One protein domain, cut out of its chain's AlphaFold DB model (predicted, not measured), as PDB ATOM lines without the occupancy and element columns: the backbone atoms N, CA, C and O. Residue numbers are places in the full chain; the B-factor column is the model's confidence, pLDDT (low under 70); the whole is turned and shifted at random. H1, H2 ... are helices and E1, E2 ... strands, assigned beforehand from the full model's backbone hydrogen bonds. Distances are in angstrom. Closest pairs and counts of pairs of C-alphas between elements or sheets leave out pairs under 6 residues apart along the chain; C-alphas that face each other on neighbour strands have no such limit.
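What this domain is: This is residues 3 to 111 of the 215 residues of the protein "Sulfurtransferase" of Methanothrix sp (UniProt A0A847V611). This loop-rich domain has little regular structure: H3 packs on a small two-stranded parallel sheet, E1 and E2, and H1 packs on H3 beside H2. The 109 printed residues, 32 of them in named elements, run H1 H2 E1 H3 E2, mixed in class. The whole is compact, radius of gyration of the C-alphas 13.3 A, spanning 36 by 28 by 21 A.

How they stand to each other: H1, residues 24 to 27, touches H2, residues 37 to 46; their closest C-alphas, Phe 27 and Leu 40, are 5.8 A apart. E1, residues 55 to 58, and E2, residues 82 to 84, are parallel; N 57 and O 83, 2.8 A, are within hydrogen-bond range. H3, residues 66 to 76, makes with them a strand-helix-strand unit, two parallel strands with a helix between, its crossover right-handed. H3 touches H1, closest C-alphas Ser 24 and Asp 66, 5.6 A. In H2 and H3 every O i to N i+4 pair is within hydrogen-bond range; H1 is too short for one.

Where its parts are: H1, 5.8 A long, begins at C-alpha 24 (85.947, 95.663, 83.465). H2 measures 14.2 A, E1 9.8 A, H3 15.2 A. E2, 7.1 A, ends at C-alpha 84 (92.449, 82.940, 83.552).

The domain as a whole: The printed part has no cut, none of the links between its named elements is long, and no printed residue has a pLDDT under 70.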
ATOM      1  N   ALA A   3      85.115  84.480  88.723       96.56
ATOM      2  CA  ALA A   3      84.646  85.810  88.354       96.56
ATOM      3  C   ALA A   3      84.402  85.907  86.851       96.56
ATOM      4  O   ALA A   3      85.314  85.738  86.042       96.56
ATOM      5  N   TYR A   4      83.157  86.216  86.497       95.81
ATOM      6  CA  TYR A   4      82.788  86.550  85.134       95.81
ATOM      7  C   TYR A   4      83.119  88.012  84.864       95.81
ATOM      8  O   TYR A   4      82.543  88.917  85.474       95.81
ATOM      9  N   VAL A   5      84.045  88.240  83.943       95.94
ATOM     10  CA  VAL A   5      84.543  89.567  83.612       95.94
ATOM     11  C   VAL A   5      83.983  89.996  82.264       95.94
ATOM     12  O   VAL A   5      84.449  89.578  81.206       95.94
ATOM     13  N   SER A   6      82.960  90.842  82.314       92.69
ATOM     14  CA  SER A   6      82.384  91.509  81.150       92.69
ATOM     15  C   SER A   6      81.494  92.659  81.604       92.69
ATOM     16  O   SER A   6      80.969  92.672  82.717       92.69
ATOM     17  N   ASN A   7      81.291  93.626  80.716       91.69
ATOM     18  CA  ASN A   7      80.320  94.702  80.920       91.69
ATOM     19  C   ASN A   7      78.890  94.300  80.524       91.69
ATOM     20  O   ASN A   7      77.965  95.088  80.710       91.69
ATOM     21  N   SER A   8      78.721  93.093  79.980       92.81
ATOM     22  CA  SER A   8      77.453  92.529  79.520       92.81
ATOM     23  C   SER A   8      77.297  91.094  80.031       92.81
ATOM     24  O   SER A   8      78.308  90.412  80.203       92.81
ATOM     25  N   PRO A   9      76.064  90.594  80.237       91.88
ATOM     26  CA  PRO A   9      75.835  89.190  80.584       91.88
ATOM     27  C   PRO A   9      76.461  88.209  79.572       91.88
ATOM     28  O   PRO A   9      76.685  88.605  78.425       91.88
ATOM     29  N   PRO A  10      76.710  86.946  79.967       91.75
ATOM     30  CA  PRO A  10      77.205  85.912  79.061       91.75
ATOM     31  C   PRO A  10      76.308  85.750  77.834       91.75
ATOM     32  O   PRO A  10      75.088  85.620  77.950       91.75
ATOM     33  N   SER A  11      76.921  85.686  76.660       89.94
ATOM     34  CA  SER A  11      76.284  85.398  75.372       89.94
ATOM     35  C   SER A  11      75.629  84.016  75.335       89.94
ATOM     36  O   SER A  11      74.639  83.823  74.634       89.94
ATOM     37  N   SER A  12      76.121  83.074  76.146       87.62
ATOM     38  CA  SER A  12      75.503  81.761  76.371       87.62
ATOM     39  C   SER A  12      74.171  81.831  77.135       87.62
ATOM     40  O   SER A  12      73.453  80.836  77.207       87.62
ATOM     41  N   GLY A  13      73.866  82.973  77.764       89.00
ATOM     42  CA  GLY A  13      72.734  83.147  78.673       89.00
ATOM     43  C   GLY A  13      72.949  82.572  80.077       89.00
ATOM     44  O   GLY A  13      72.028  82.625  80.889       89.00
ATOM     45  N   SER A  14      74.130  82.026  80.390       91.62
ATOM     46  CA  SER A  14      74.404  81.428  81.702       91.62
ATOM     47  C   SER A  14      75.830  81.667  82.203       91.62
ATOM     48  O   SER A  14      76.788  81.741  81.436       91.62
ATOM     49  N   TYR A  15      75.960  81.789  83.521       94.44
ATOM     50  CA  TYR A  15      77.227  81.915  84.239       94.44
ATOM     51  C   TYR A  15      77.737  80.531  84.641       94.44
ATOM     52  O   TYR A  15      76.931  79.618  84.811       94.44
ATOM     53  N   ILE A  16      79.041  80.377  84.894       94.94
ATOM     54  CA  ILE A  16      79.529  79.243  85.689       94.94
ATOM     55  C   ILE A  16      78.898  79.364  87.084       94.94
ATOM     56  O   ILE A  16      78.857  80.455  87.663       94.94
ATOM     57  N   GLY A  17      78.384  78.262  87.624       95.19
ATOM     58  CA  GLY A  17      77.725  78.221  88.924       95.19
ATOM     59  C   GLY A  17      78.605  78.811  90.029       95.19
ATOM     60  O   GLY A  17      79.777  78.468  90.150       95.19
ATOM     61  N   GLY A  18      78.038  79.718  90.829       94.19
ATOM     62  CA  GLY A  18      78.760  80.383  91.920       94.19
ATOM     63  C   GLY A  18      79.654  81.554  91.494       94.19
ATOM     64  O   GLY A  18      80.351  82.108  92.342       94.19
ATOM     65  N   SER A  19      79.644  81.952  90.218       95.94
ATOM     66  CA  SER A  19      80.473  83.069  89.752       95.94
ATOM     67  C   SER A  19      79.979  84.415  90.255       95.94
ATOM     68  O   SER A  19      78.782  84.688  90.206       95.94
ATOM     69  N   ILE A  20      80.898  85.292  90.652       96.56
ATOM     70  CA  ILE A  20      80.615  86.720  90.833       96.56
ATOM     71  C   ILE A  20      80.645  87.444  89.481       96.56
ATOM     72  O   ILE A  20      81.249  86.964  88.518       96.56
ATOM     73  N   SER A  21      80.021  88.621  89.417       94.38
ATOM     74  CA  SER A  21      80.157  89.538  88.281       94.38
ATOM     75  C   SER A  21      81.243  90.572  88.566       94.38
ATOM     76  O   SER A  21      81.266  91.170  89.647       94.38
ATOM     77  N   LEU A  22      82.130  90.794  87.598       95.69
ATOM     78  CA  LEU A  22      83.238  91.735  87.715       95.69
ATOM     79  C   LEU A  22      83.392  92.582  86.434       95.69
ATOM     80  O   LEU A  22      84.224  92.277  85.580       95.69
ATOM     81  N   PRO A  23      82.595  93.653  86.262       94.44
ATOM     82  CA  PRO A  23      82.630  94.477  85.052       94.44
ATOM     83  C   PRO A  23      83.955  95.233  84.880       94.44
ATOM     84  O   PRO A  23      84.339  96.021  85.749       94.44
ATOM     85  N   SER A  24      84.626  95.063  83.736       94.31
ATOM     86  CA  SER A  24      85.947  95.663  83.465       94.31
ATOM     87  C   SER A  24      85.933  97.199  83.484       94.31
ATOM     88  O   SER A  24      86.870  97.825  83.977       94.31
ATOM     89  N   LYS A  25      84.832  97.837  83.054       94.00
ATOM     90  CA  LYS A  25      84.668  99.303  83.133       94.00
ATOM     91  C   LYS A  25      84.665  99.827  84.566       94.00
ATOM     92  O   LYS A  25      84.904 101.010  84.780       94.00
ATOM     93  N   GLY A  26      84.425  98.965  85.555       95.62
ATOM     94  CA  GLY A  26      84.521  99.318  86.967       95.62
ATOM     95  C   GLY A  26      85.922  99.767  87.388       95.62
ATOM     96  O   GLY A  26      86.026 100.496  88.373       95.62
ATOM     97  N   PHE A  27      86.968  99.399  86.643       96.12
ATOM     98  CA  PHE A  27      88.373  99.657  86.983       96.12
ATOM     99  C   PHE A  27      88.988 100.890  86.302       96.12
ATOM    100  O   PHE A  27      90.124 101.251  86.600       96.12
ATOM    101  N   ILE A  28      88.245 101.558  85.421       94.88
ATOM    102  CA  ILE A  28      88.695 102.768  84.722       94.88
ATOM    103  C   ILE A  28      87.724 103.923  84.966       94.88
ATOM    104  O   ILE A  28      86.540 103.714  85.242       94.88
ATOM    105  N   HIS A  29      88.219 105.153  84.885       94.62
ATOM    106  CA  HIS A  29      87.381 106.345  84.834       94.62
ATOM    107  C   HIS A  29      86.719 106.483  83.452       94.62
ATOM    108  O   HIS A  29      87.071 105.797  82.489       94.62
ATOM    109  N   ALA A  30      85.736 107.379  83.343       91.62
ATOM    110  CA  ALA A  30      84.995 107.599  82.097       91.62
ATOM    111  C   ALA A  30      85.880 108.109  80.942       91.62
ATOM    112  O   ALA A  30      85.566 107.867  79.778       91.62
ATOM    113  N   ASP A  31      86.991 108.775  81.260       89.19
ATOM    114  CA  ASP A  31      88.005 109.226  80.300       89.19
ATOM    115  C   ASP A  31      88.983 108.112  79.867       89.19
ATOM    116  O   ASP A  31      89.824 108.318  78.991       89.19
ATOM    117  N   GLY A  32      88.848 106.910  80.437       88.56
ATOM    118  CA  GLY A  32      89.683 105.749  80.145       88.56
ATOM    119  C   GLY A  32      90.959 105.646  80.978       88.56
ATOM    120  O   GLY A  32      91.700 104.684  80.779       88.56
ATOM    121  N   SER A  33      91.216 106.585  81.894       91.38
ATOM    122  CA  SER A  33      92.335 106.487  82.834       91.38
ATOM    123  C   SER A  33      92.103 105.373  83.862       91.38
ATOM    124  O   SER A  33      90.968 105.071  84.245       91.38
ATOM    125  N   LEU A  34      93.186 104.721  84.288       94.38
ATOM    126  CA  LEU A  34      93.145 103.702  85.334       94.38
ATOM    127  C   LEU A  34      92.798 104.358  86.676       94.38
ATOM    128  O   LEU A  34      93.335 105.415  87.001       94.38
ATOM    129  N   LYS A  35      91.926 103.719  87.459       96.62
ATOM    130  CA  LYS A  35      91.600 104.192  88.808       96.62
ATOM    131  C   LYS A  35      92.782 104.076  89.770       96.62
ATOM    132  O   LYS A  35      93.688 103.267  89.568       96.62
ATOM    133  N   SER A  36      92.745 104.851  90.851       97.56
ATOM    134  CA  SER A  36      93.742 104.752  91.924       97.56
ATOM    135  C   SER A  36      93.731 103.373  92.599       97.56
ATOM    136  O   SER A  36      92.736 102.649  92.556       97.56
ATOM    137  N   VAL A  37      94.831 103.011  93.268       98.38
ATOM    138  CA  VAL A  37      94.959 101.741  94.011       98.38
ATOM    139  C   VAL A  37      93.777 101.508  94.959       98.38
ATOM    140  O   VAL A  37      93.200 100.421  94.950       98.38
ATOM    141  N   ASP A  38      93.380 102.529  95.721       98.31
ATOM    142  CA  ASP A  38      92.285 102.435  96.695       98.31
ATOM    143  C   ASP A  38      90.930 102.208  96.014       98.31
ATOM    144  O   ASP A  38      90.104 101.416  96.472       98.31
ATOM    145  N   GLU A  39      90.696 102.859  94.876       98.44
ATOM    146  CA  GLU A  39      89.475 102.663  94.103       98.44
ATOM    147  C   GLU A  39      89.413 101.272  93.469       98.44
ATOM    148  O   GLU A  39      88.348 100.648  93.498       98.44
ATOM    149  N   LEU A  40      90.529 100.776  92.918       98.50
ATOM    150  CA  LEU A  40      90.633  99.429  92.351       98.50
ATOM    151  C   LEU A  40      90.409  98.364  93.439       98.50
ATOM    152  O   LEU A  40      89.609  97.446  93.244       98.50
ATOM    153  N   ALA A  41      91.039  98.523  94.608       98.38
ATOM    154  CA  ALA A  41      90.802  97.678  95.778       98.38
ATOM    155  C   ALA A  41      89.325  97.723  96.205       98.38
ATOM    156  O   ALA A  41      88.704  96.686  96.441       98.38
ATOM    157  N   GLY A  42      88.717  98.911  96.206       98.00
ATOM    158  CA  GLY A  42      87.296  99.084  96.489       98.00
ATOM    159  C   GLY A  42      86.374  98.377  95.488       98.00
ATOM    160  O   GLY A  42      85.310  97.907  95.885       98.00
ATOM    161  N   VAL A  43      86.746  98.281  94.204       97.50
ATOM    162  CA  VAL A  43      85.989  97.497  93.205       97.50
ATOM    163  C   VAL A  43      85.992  96.017  93.576       97.50
ATOM    164  O   VAL A  43      84.920  95.423  93.657       97.50
ATOM    165  N   LEU A  44      87.164  95.447  93.863       97.81
ATOM    166  CA  LEU A  44      87.299  94.034  94.233       97.81
ATOM    167  C   LEU A  44      86.582  93.721  95.555       97.81
ATOM    168  O   LEU A  44      85.806  92.768  95.625       97.81
ATOM    169  N   GLY A  45      86.756  94.575  96.566       97.50
ATOM    170  CA  GLY A  45      86.089  94.434  97.861       97.50
ATOM    171  C   GLY A  45      84.563  94.503  97.759       97.50
ATOM    172  O   GLY A  45      83.863  93.684  98.355       97.50
ATOM    173  N   ARG A  46      84.011  95.410  96.936       96.19
ATOM    174  CA  ARG A  46      82.558  95.464  96.667       96.19
ATOM    175  C   ARG A  46      82.019  94.190  96.016       96.19
ATOM    176  O   ARG A  46      80.864  93.853  96.251       96.19
ATOM    177  N   SER A  47      82.844  93.489  95.244       95.00
ATOM    178  CA  SER A  47      82.503  92.196  94.643       95.00
ATOM    179  C   SER A  47      82.742  91.000  95.577       95.00
ATOM    180  O   SER A  47      82.562  89.860  95.153       95.00
ATOM    181  N   GLY A  48      83.124  91.238  96.837       96.00
ATOM    182  CA  GLY A  48      83.346  90.199  97.844       96.00
ATOM    183  C   GLY A  48      84.703  89.497  97.744       96.00
ATOM    184  O   GLY A  48      84.862  88.428  98.323       96.00
ATOM    185  N   VAL A  49      85.665  90.073  97.014       97.31
ATOM    186  CA  VAL A  49      87.017  89.519  96.848       97.31
ATOM    187  C   VAL A  49      87.957  90.090  97.911       97.31
ATOM    188  O   VAL A  49      88.010  91.302  98.124       97.31
ATOM    189  N   THR A  50      88.731  89.219  98.549       97.50
ATOM    190  CA  THR A  50      89.863  89.534  99.434       97.50
ATOM    191  C   THR A  50      91.193  89.341  98.696       97.50
ATOM    192  O   THR A  50      91.230  88.747  97.623       97.50
ATOM    193  N   SER A  51      92.308  89.824  99.249       97.12
ATOM    194  CA  SER A  51      93.643  89.640  98.648       97.12
ATOM    195  C   SER A  51      94.158  88.194  98.677       97.12
ATOM    196  O   SER A  51      95.074  87.871  97.926       97.12
ATOM    197  N   GLU A  52      93.568  87.339  99.520       97.25
ATOM    198  CA  GLU A  52      93.996  85.949  99.751       97.25
ATOM    199  C   GLU A  52      93.213  84.918  98.929       97.25
ATOM    200  O   GLU A  52      93.592  83.740  98.882       97.25
ATOM    201  N   ASP A  53      92.108  85.347  98.315       97.94
ATOM    202  CA  ASP A  53      91.250  84.474  97.527       97.94
ATOM    203  C   ASP A  53      92.002  83.878  96.336       97.94
ATOM    204  O   ASP A  53      92.799  84.529  95.673       97.94
ATOM    205  N   GLU A  54      91.693  82.626  96.015       98.38
ATOM    206  CA  GLU A  54      92.044  82.047  94.719       98.38
ATOM    207  C   GLU A  54      91.000  82.486  93.699       98.38
ATOM    208  O   GLU A  54      89.817  82.167  93.847       98.38
ATOM    209  N   VAL A  55      91.409  83.241  92.683       98.19
ATOM    210  CA  VAL A  55      90.507  83.859  91.710       98.19
ATOM    211  C   VAL A  55      90.733  83.277  90.321       98.19
ATOM    212  O   VAL A  55      91.816  83.381  89.756       98.19
ATOM    213  N   VAL A  56      89.673  82.727  89.731       97.56
ATOM    214  CA  VAL A  56      89.651  82.311  88.325       97.56
ATOM    215  C   VAL A  56      88.789  83.289  87.537       97.56
ATOM    216  O   VAL A  56      87.583  83.395  87.772       97.56
ATOM    217  N   LEU A  57      89.408  84.006  86.603       97.38
ATOM    218  CA  LEU A  57      88.744  84.941  85.702       97.38
ATOM    219  C   LEU A  57      88.289  84.217  84.435       97.38
ATOM    220  O   LEU A  57      89.051  83.455  83.843       97.38
ATOM    221  N   TYR A  58      87.070  84.489  83.981       95.06
ATOM    222  CA  TYR A  58      86.584  84.005  82.692       95.06
ATOM    223  C   TYR A  58      85.669  85.035  82.027       95.06
ATOM    224  O   TYR A  58      85.131  85.932  82.676       95.06
ATOM    225  N   GLY A  59      85.480  84.898  80.720       92.69
ATOM    226  CA  GLY A  59      84.598  85.746  79.930       92.69
ATOM    227  C   GLY A  59      84.419  85.177  78.529       92.69
ATOM    228  O   GLY A  59      85.053  84.188  78.165       92.69
ATOM    229  N   ASP A  60      83.572  85.816  77.733       89.81
ATOM    230  CA  ASP A  60      83.215  85.304  76.404       89.81
ATOM    231  C   ASP A  60      84.273  85.589  75.330       89.81
ATOM    232  O   ASP A  60      84.285  84.956  74.276       89.81
ATOM    233  N   CYS A  61      85.140  86.575  75.565       89.31
ATOM    234  CA  CYS A  61      86.003  87.131  74.533       89.31
ATOM    235  C   CYS A  61      87.395  87.460  75.081       89.31
ATOM    236  O   CYS A  61      87.615  88.531  75.647       89.31
ATOM    237  N   PHE A  62      88.354  86.551  74.885       90.38
ATOM    238  CA  PHE A  62      89.756  86.781  75.261       90.38
ATOM    239  C   PHE A  62      90.368  87.954  74.495       90.38
ATOM    240  O   PHE A  62      91.010  88.825  75.081       90.38
ATOM    241  N   SER A  63      90.106  88.019  73.188       91.31
ATOM    242  CA  SER A  63      90.608  89.071  72.299       91.31
ATOM    243  C   SER A  63      90.038  90.463  72.595       91.31
ATOM    244  O   SER A  63      90.585  91.451  72.114       91.31
ATOM    245  N   CYS A  64      88.981  90.568  73.407       91.44
ATOM    246  CA  CYS A  64      88.428  91.851  73.839       91.44
ATOM    247  C   CYS A  64      89.296  92.530  74.912       91.44
ATOM    248  O   CYS A  64      89.160  93.730  75.139       91.44
ATOM    249  N   GLY A  65      90.186  91.782  75.573       93.31
ATOM    250  CA  GLY A  65      91.144  92.316  76.543       93.31
ATOM    251  C   GLY A  65      90.570  92.636  77.925       93.31
ATOM    252  O   GLY A  65      91.326  92.959  78.832       93.31
ATOM    253  N   ASP A  66      89.255  92.506  78.126       93.06
ATOM    254  CA  ASP A  66      88.595  92.845  79.393       93.06
ATOM    255  C   ASP A  66      89.179  92.065  80.579       93.06
ATOM    256  O   ASP A  66      89.567  92.652  81.589       93.06
ATOM    257  N   PHE A  67      89.282  90.740  80.463       91.94
ATOM    258  CA  PHE A  67      89.730  89.909  81.579       91.94
ATOM    259  C   PHE A  67      91.238  89.706  81.658       91.94
ATOM    260  O   PHE A  67      91.736  89.484  82.757       91.94
ATOM    261  N   THR A  68      91.990  89.872  80.564       96.12
ATOM    262  CA  THR A  68      93.456  90.006  80.665       96.12
ATOM    263  C   THR A  68      93.832  91.325  81.335       96.12
ATOM    264  O   THR A  68      94.813  91.376  82.073       96.12
ATOM    265  N   PHE A  69      93.037  92.384  81.150       97.69
ATOM    266  CA  PHE A  69      93.260  93.657  81.826       97.69
ATOM    267  C   PHE A  69      92.922  93.576  83.313       97.69
ATOM    268  O   PHE A  69      93.726  94.001  84.137       97.69
ATOM    269  N   VAL A  70      91.797  92.950  83.682       98.06
ATOM    270  CA  VAL A  70      91.487  92.666  85.096       98.06
ATOM    271  C   VAL A  70      92.532  91.740  85.721       98.06
ATOM    272  O   VAL A  70      92.961  91.996  86.843       98.06
ATOM    273  N   TYR A  71      93.009  90.724  84.993       98.44
ATOM    274  CA  TYR A  71      94.131  89.892  85.430       98.44
ATOM    275  C   TYR A  71      95.358  90.750  85.746       98.44
ATOM    276  O   TYR A  71      95.884  90.681  86.855       98.44
ATOM    277  N   TRP A  72      95.775  91.614  84.814       98.56
ATOM    278  CA  TRP A  72      96.894  92.529  85.032       98.56
ATOM    279  C   TRP A  72      96.658  93.450  86.237       98.56
ATOM    280  O   TRP A  72      97.554  93.574  87.067       98.56
ATOM    281  N   ILE A  73      95.460  94.025  86.398       98.56
ATOM    282  CA  ILE A  73      95.107  94.868  87.555       98.56
ATOM    283  C   ILE A  73      95.281  94.090  88.860       98.56
ATOM    284  O   ILE A  73      95.866  94.602  89.810       98.56
ATOM    285  N   MET A  74      94.809  92.846  88.923       98.69
ATOM    286  CA  MET A  74      94.967  92.015  90.115       98.69
ATOM    287  C   MET A  74      96.448  91.750  90.411       98.69
ATOM    288  O   MET A  74      96.872  91.913  91.556       98.69
ATOM    289  N   LYS A  75      97.270  91.454  89.393       98.62
ATOM    290  CA  LYS A  75      98.732  91.339  89.561       98.62
ATOM    291  C   LYS A  75      99.359  92.660  90.026       98.62
ATOM    292  O   LYS A  75     100.197  92.635  90.923       98.62
ATOM    293  N   TYR A  76      98.930  93.794  89.470       98.69
ATOM    294  CA  TYR A  76      99.353  95.142  89.860       98.69
ATOM    295  C   TYR A  76      99.002  95.463  91.316       98.69
ATOM    296  O   TYR A  76      99.803  96.071  92.012       98.69
ATOM    297  N   LEU A  77      97.863  94.990  91.821       98.75
ATOM    298  CA  LEU A  77      97.477  95.124  93.228       98.75
ATOM    299  C   LEU A  77      98.143  94.091  94.156       98.75
ATOM    300  O   LEU A  77      97.786  94.021  95.332       98.75
ATOM    301  N   GLY A  78      99.068  93.273  93.646       98.50
ATOM    302  CA  GLY A  78      99.786  92.265  94.428       98.50
ATOM    303  C   GLY A  78      99.031  90.954  94.644       98.50
ATOM    304  O   GLY A  78      99.482  90.122  95.428       98.50
ATOM    305  N   HIS A  79      97.911  90.735  93.953       98.62
ATOM    306  CA  HIS A  79      97.141  89.499  94.066       98.62
ATOM    307  C   HIS A  79      97.940  88.318  93.504       98.62
ATOM    308  O   HIS A  79      98.278  88.274  92.315       98.62
ATOM    309  N   GLN A  80      98.260  87.347  94.358       96.50
ATOM    310  CA  GLN A  80      99.154  86.256  93.971       96.50
ATOM    311  C   GLN A  80      98.419  85.150  93.211       96.50
ATOM    312  O   GLN A  80      98.929  84.669  92.197       96.50
ATOM    313  N   LYS A  81      97.216  84.793  93.668       98.12
ATOM    314  CA  LYS A  81      96.478  83.603  93.237       98.12
ATOM    315  C   LYS A  81      95.358  83.935  92.253       98.12
ATOM    316  O   LYS A  81      94.185  83.703  92.519       98.12
ATOM    317  N   VAL A  82      95.731  84.513  91.117       98.31
ATOM    318  CA  VAL A  82      94.797  84.811  90.027       98.31
ATOM    319  C   VAL A  82      95.190  84.042  88.771       98.31
ATOM    320  O   VAL A  82      96.361  84.039  88.384       98.31
ATOM    321  N   GLU A  83      94.206  83.419  88.131       97.19
ATOM    322  CA  GLU A  83      94.335  82.671  86.880       97.19
ATOM    323  C   GLU A  83      93.225  83.054  85.894       97.19
ATOM    324  O   GLU A  83      92.184  83.591  86.276       97.19
ATOM    325  N   ILE A  84      93.448  82.776  84.609       96.44
ATOM    326  CA  ILE A  84      92.449  82.940  83.552       96.44
ATOM    327  C   ILE A  84      92.020  81.552  83.083       96.44
ATOM    328  O   ILE A  84      92.860  80.743  82.685       96.44
ATOM    329  N   LEU A  85      90.713  81.289  83.071       93.88
ATOM    330  CA  LEU A  85      90.167  80.056  82.519       93.88
ATOM    331  C   LEU A  85      90.448  79.984  81.012       93.88
ATOM    332  O   LEU A  85      90.008  80.839  80.240       93.88
ATOM    333  N   ARG A  86      91.163  78.936  80.589       89.56
ATOM    334  CA  ARG A  86      91.416  78.652  79.175       89.56
ATOM    335  C   ARG A  86      90.254  77.875  78.560       89.56
ATOM    336  O   ARG A  86      89.965  76.758  78.978       89.56
ATOM    337  N   GLY A  87      89.680  78.425  77.493       79.94
ATOM    338  CA  GLY A  87      88.610  77.786  76.724       79.94
ATOM    339  C   GLY A  87      87.205  78.077  77.264       79.94
ATOM    340  O   GLY A  87      87.040  78.870  78.192       79.94
ATOM    341  N   PRO A  88      86.166  77.479  76.655       73.62
ATOM    342  CA  PRO A  88      84.791  77.730  77.055       73.62
ATOM    343  C   PRO A  88      84.505  77.126  78.432       73.62
ATOM    344  O   PRO A  88      85.047  76.086  78.796       73.62
ATOM    345  N   ALA A  89      83.529  77.692  79.136       73.06
ATOM    346  CA  ALA A  89      82.954  77.124  80.359       73.06
ATOM    347  C   ALA A  89      82.179  75.796  80.142       73.06
ATOM    348  O   ALA A  89      81.388  75.383  80.989       73.06
ATOM    349  N   ALA A  90      82.338  75.149  78.983       71.06
ATOM    350  CA  ALA A  90      81.554  73.992  78.574       71.06
ATOM    351  C   ALA A  90      81.788  72.803  79.520       71.06
ATOM    352  O   ALA A  90      82.923  72.432  79.803       71.06
ATOM    353  N   GLY A  91      80.699  72.199  79.998       75.06
ATOM    354  CA  GLY A  91      80.744  71.066  80.930       75.06
ATOM    355  C   GLY A  91      80.849  71.451  82.409       75.06
ATOM    356  O   GLY A  91      80.717  70.572  83.260       75.06
ATOM    357  N   LEU A  92      81.023  72.736  82.739       86.38
ATOM    358  CA  LEU A  92      80.903  73.216  84.116       86.38
ATOM    359  C   LEU A  92      79.423  73.412  84.491       86.38
ATOM    360  O   LEU A  92      78.622  73.778  83.626       86.38
ATOM    361  N   PRO A  93      79.034  73.210  85.766       91.94
ATOM    362  CA  PRO A  93      77.701  73.574  86.237       91.94
ATOM    363  C   PRO A  93      77.421  75.050  85.955       91.94
ATOM    364  O   PRO A  93      78.289  75.891  86.189       91.94
ATOM    365  N   THR A  94      76.216  75.374  85.484       93.69
ATOM    366  CA  THR A  94      75.833  76.747  85.140       93.69
ATOM    367  C   THR A  94      74.721  77.295  86.034       93.69
ATOM    368  O   THR A  94      73.992  76.549  86.688       93.69
ATOM    369  N   ALA A  95      74.597  78.622  86.078       93.31
ATOM    370  CA  ALA A  95      73.550  79.348  86.790       93.31
ATOM    371  C   ALA A  95      72.982  80.487  85.927       93.31
ATOM    372  O   ALA A  95      73.680  81.059  85.090       93.31
ATOM    373  N   GLY A  96      71.714  80.848  86.154       93.38
ATOM    374  CA  GLY A  96      71.050  81.945  85.434       93.38
ATOM    375  C   GLY A  96      71.498  83.350  85.860       93.38
ATOM    376  O   GLY A  96      71.203  84.324  85.174       93.38
ATOM    377  N   SER A  97      72.218  83.474  86.976       92.62
ATOM    378  CA  SER A  97      72.723  84.750  87.481       92.62
ATOM    379  C   SER A  97      74.067  84.585  88.185       92.62
ATOM    380  O   SER A  97      74.372  83.522  88.727       92.62
ATOM    381  N   ALA A  98      74.841  85.669  88.215       93.81
ATOM    382  CA  ALA A  98      75.994  85.782  89.095       93.81
ATOM    383  C   ALA A  98      75.549  85.857  90.565       93.81
ATOM    384  O   ALA A  98      74.454  86.339  90.876       93.81
ATOM    385  N   VAL A  99      76.407  85.402  91.473       94.00
ATOM    386  CA  VAL A  99      76.195  85.536  92.914       94.00
ATOM    387  C   VAL A  99      76.619  86.922  93.386       94.00
ATOM    388  O   VAL A  99      77.564  87.518  92.870       94.00
ATOM    389  N   THR A 100      75.914  87.433  94.392       89.00
ATOM    390  CA  THR A 100      76.314  88.632  95.135       89.00
ATOM    391  C   THR A 100      76.648  88.199  96.555       89.00
ATOM    392  O   THR A 100      75.759  87.796  97.303       89.00
ATOM    393  N   GLY A 101      77.937  88.208  96.892       79.38
ATOM    394  CA  GLY A 101      78.416  87.949  98.249       79.38
ATOM    395  C   GLY A 101      78.395  89.211  99.118       79.38
ATOM    396  O   GLY A 101      78.157  90.309  98.605       79.38
ATOM    397  N   PRO A 102      78.646  89.088 100.434       90.69
ATOM    398  CA  PRO A 102      78.907  90.254 101.267       90.69
ATOM    399  C   PRO A 102      80.151  90.991 100.760       90.69
ATOM    400  O   PRO A 102      81.082  90.380 100.236       90.69
ATOM    401  N   MET A 103      80.176  92.309 100.950       94.62
ATOM    402  CA  MET A 103      81.376  93.091 100.674       94.62
ATOM    403  C   MET A 103      82.537  92.608 101.548       94.62
ATOM    404  O   MET A 103      82.356  92.300 102.727       94.62
ATOM    405  N   ALA A 104      83.728  92.599 100.968       95.19
ATOM    406  CA  ALA A 104      84.973  92.246 101.622       95.19
ATOM    407  C   ALA A 104      85.905  93.459 101.703       95.19
ATOM    408  O   ALA A 104      85.772  94.427 100.950       95.19
ATOM    409  N   ASN A 105      86.875  93.392 102.613       96.31
ATOM    410  CA  ASN A 105      87.996  94.320 102.611       96.31
ATOM    411  C   ASN A 105      89.119  93.739 101.744       96.31
ATOM    412  O   ASN A 105      89.697  92.709 102.092       96.31
ATOM    413  N   TYR A 106      89.426  94.394 100.629       98.19
ATOM    414  CA  TYR A 106      90.552  94.023  99.780       98.19
ATOM    415  C   TYR A 106      91.790  94.805 100.225       98.19
ATOM    416  O   TYR A 106      91.790  96.032 100.154       98.19
ATOM    417  N   SER A 107      92.843  94.118 100.676       98.12
ATOM    418  CA  SER A 107      94.099  94.752 101.093       98.12
ATOM    419  C   SER A 107      95.121  94.687  99.949       98.12
ATOM    420  O   SER A 107      95.661  93.614  99.684       98.12
ATOM    421  N   PRO A 108      95.364  95.786  99.209       98.12
ATOM    422  CA  PRO A 108      96.303  95.765  98.097       98.12
ATOM    423  C   PRO A 108      97.755  95.797  98.587       98.12
ATOM    424  O   PRO A 108      98.086  96.476  99.557       98.12
ATOM    425  N   SER A 109      98.640  95.142  97.839       98.44
ATOM    426  CA  SER A 109     100.096  95.286  97.940       98.44
ATOM    427  C   SER A 109     100.638  95.690  96.565       98.44
ATOM    428  O   SER A 109     101.085  94.821  95.812       98.44
ATOM    429  N   PRO A 110     100.547  96.982  96.190       98.12
ATOM    430  CA  PRO A 110     100.822  97.427  94.831       98.12
ATOM    431  C   PRO A 110     102.220  97.059  94.331       98.12
ATOM    432  O   PRO A 110     103.202  97.135  95.067       98.12
ATOM    433  N   ARG A 111     102.289  96.720  93.045       98.25
ATOM    434  CA  ARG A 111     103.494  96.379  92.288       98.25
ATOM    435  C   ARG A 111     103.753  97.462  91.238       98.25
ATOM    436  O   ARG A 111     103.399  97.266  90.071       98.25
TER     437      ARG A 111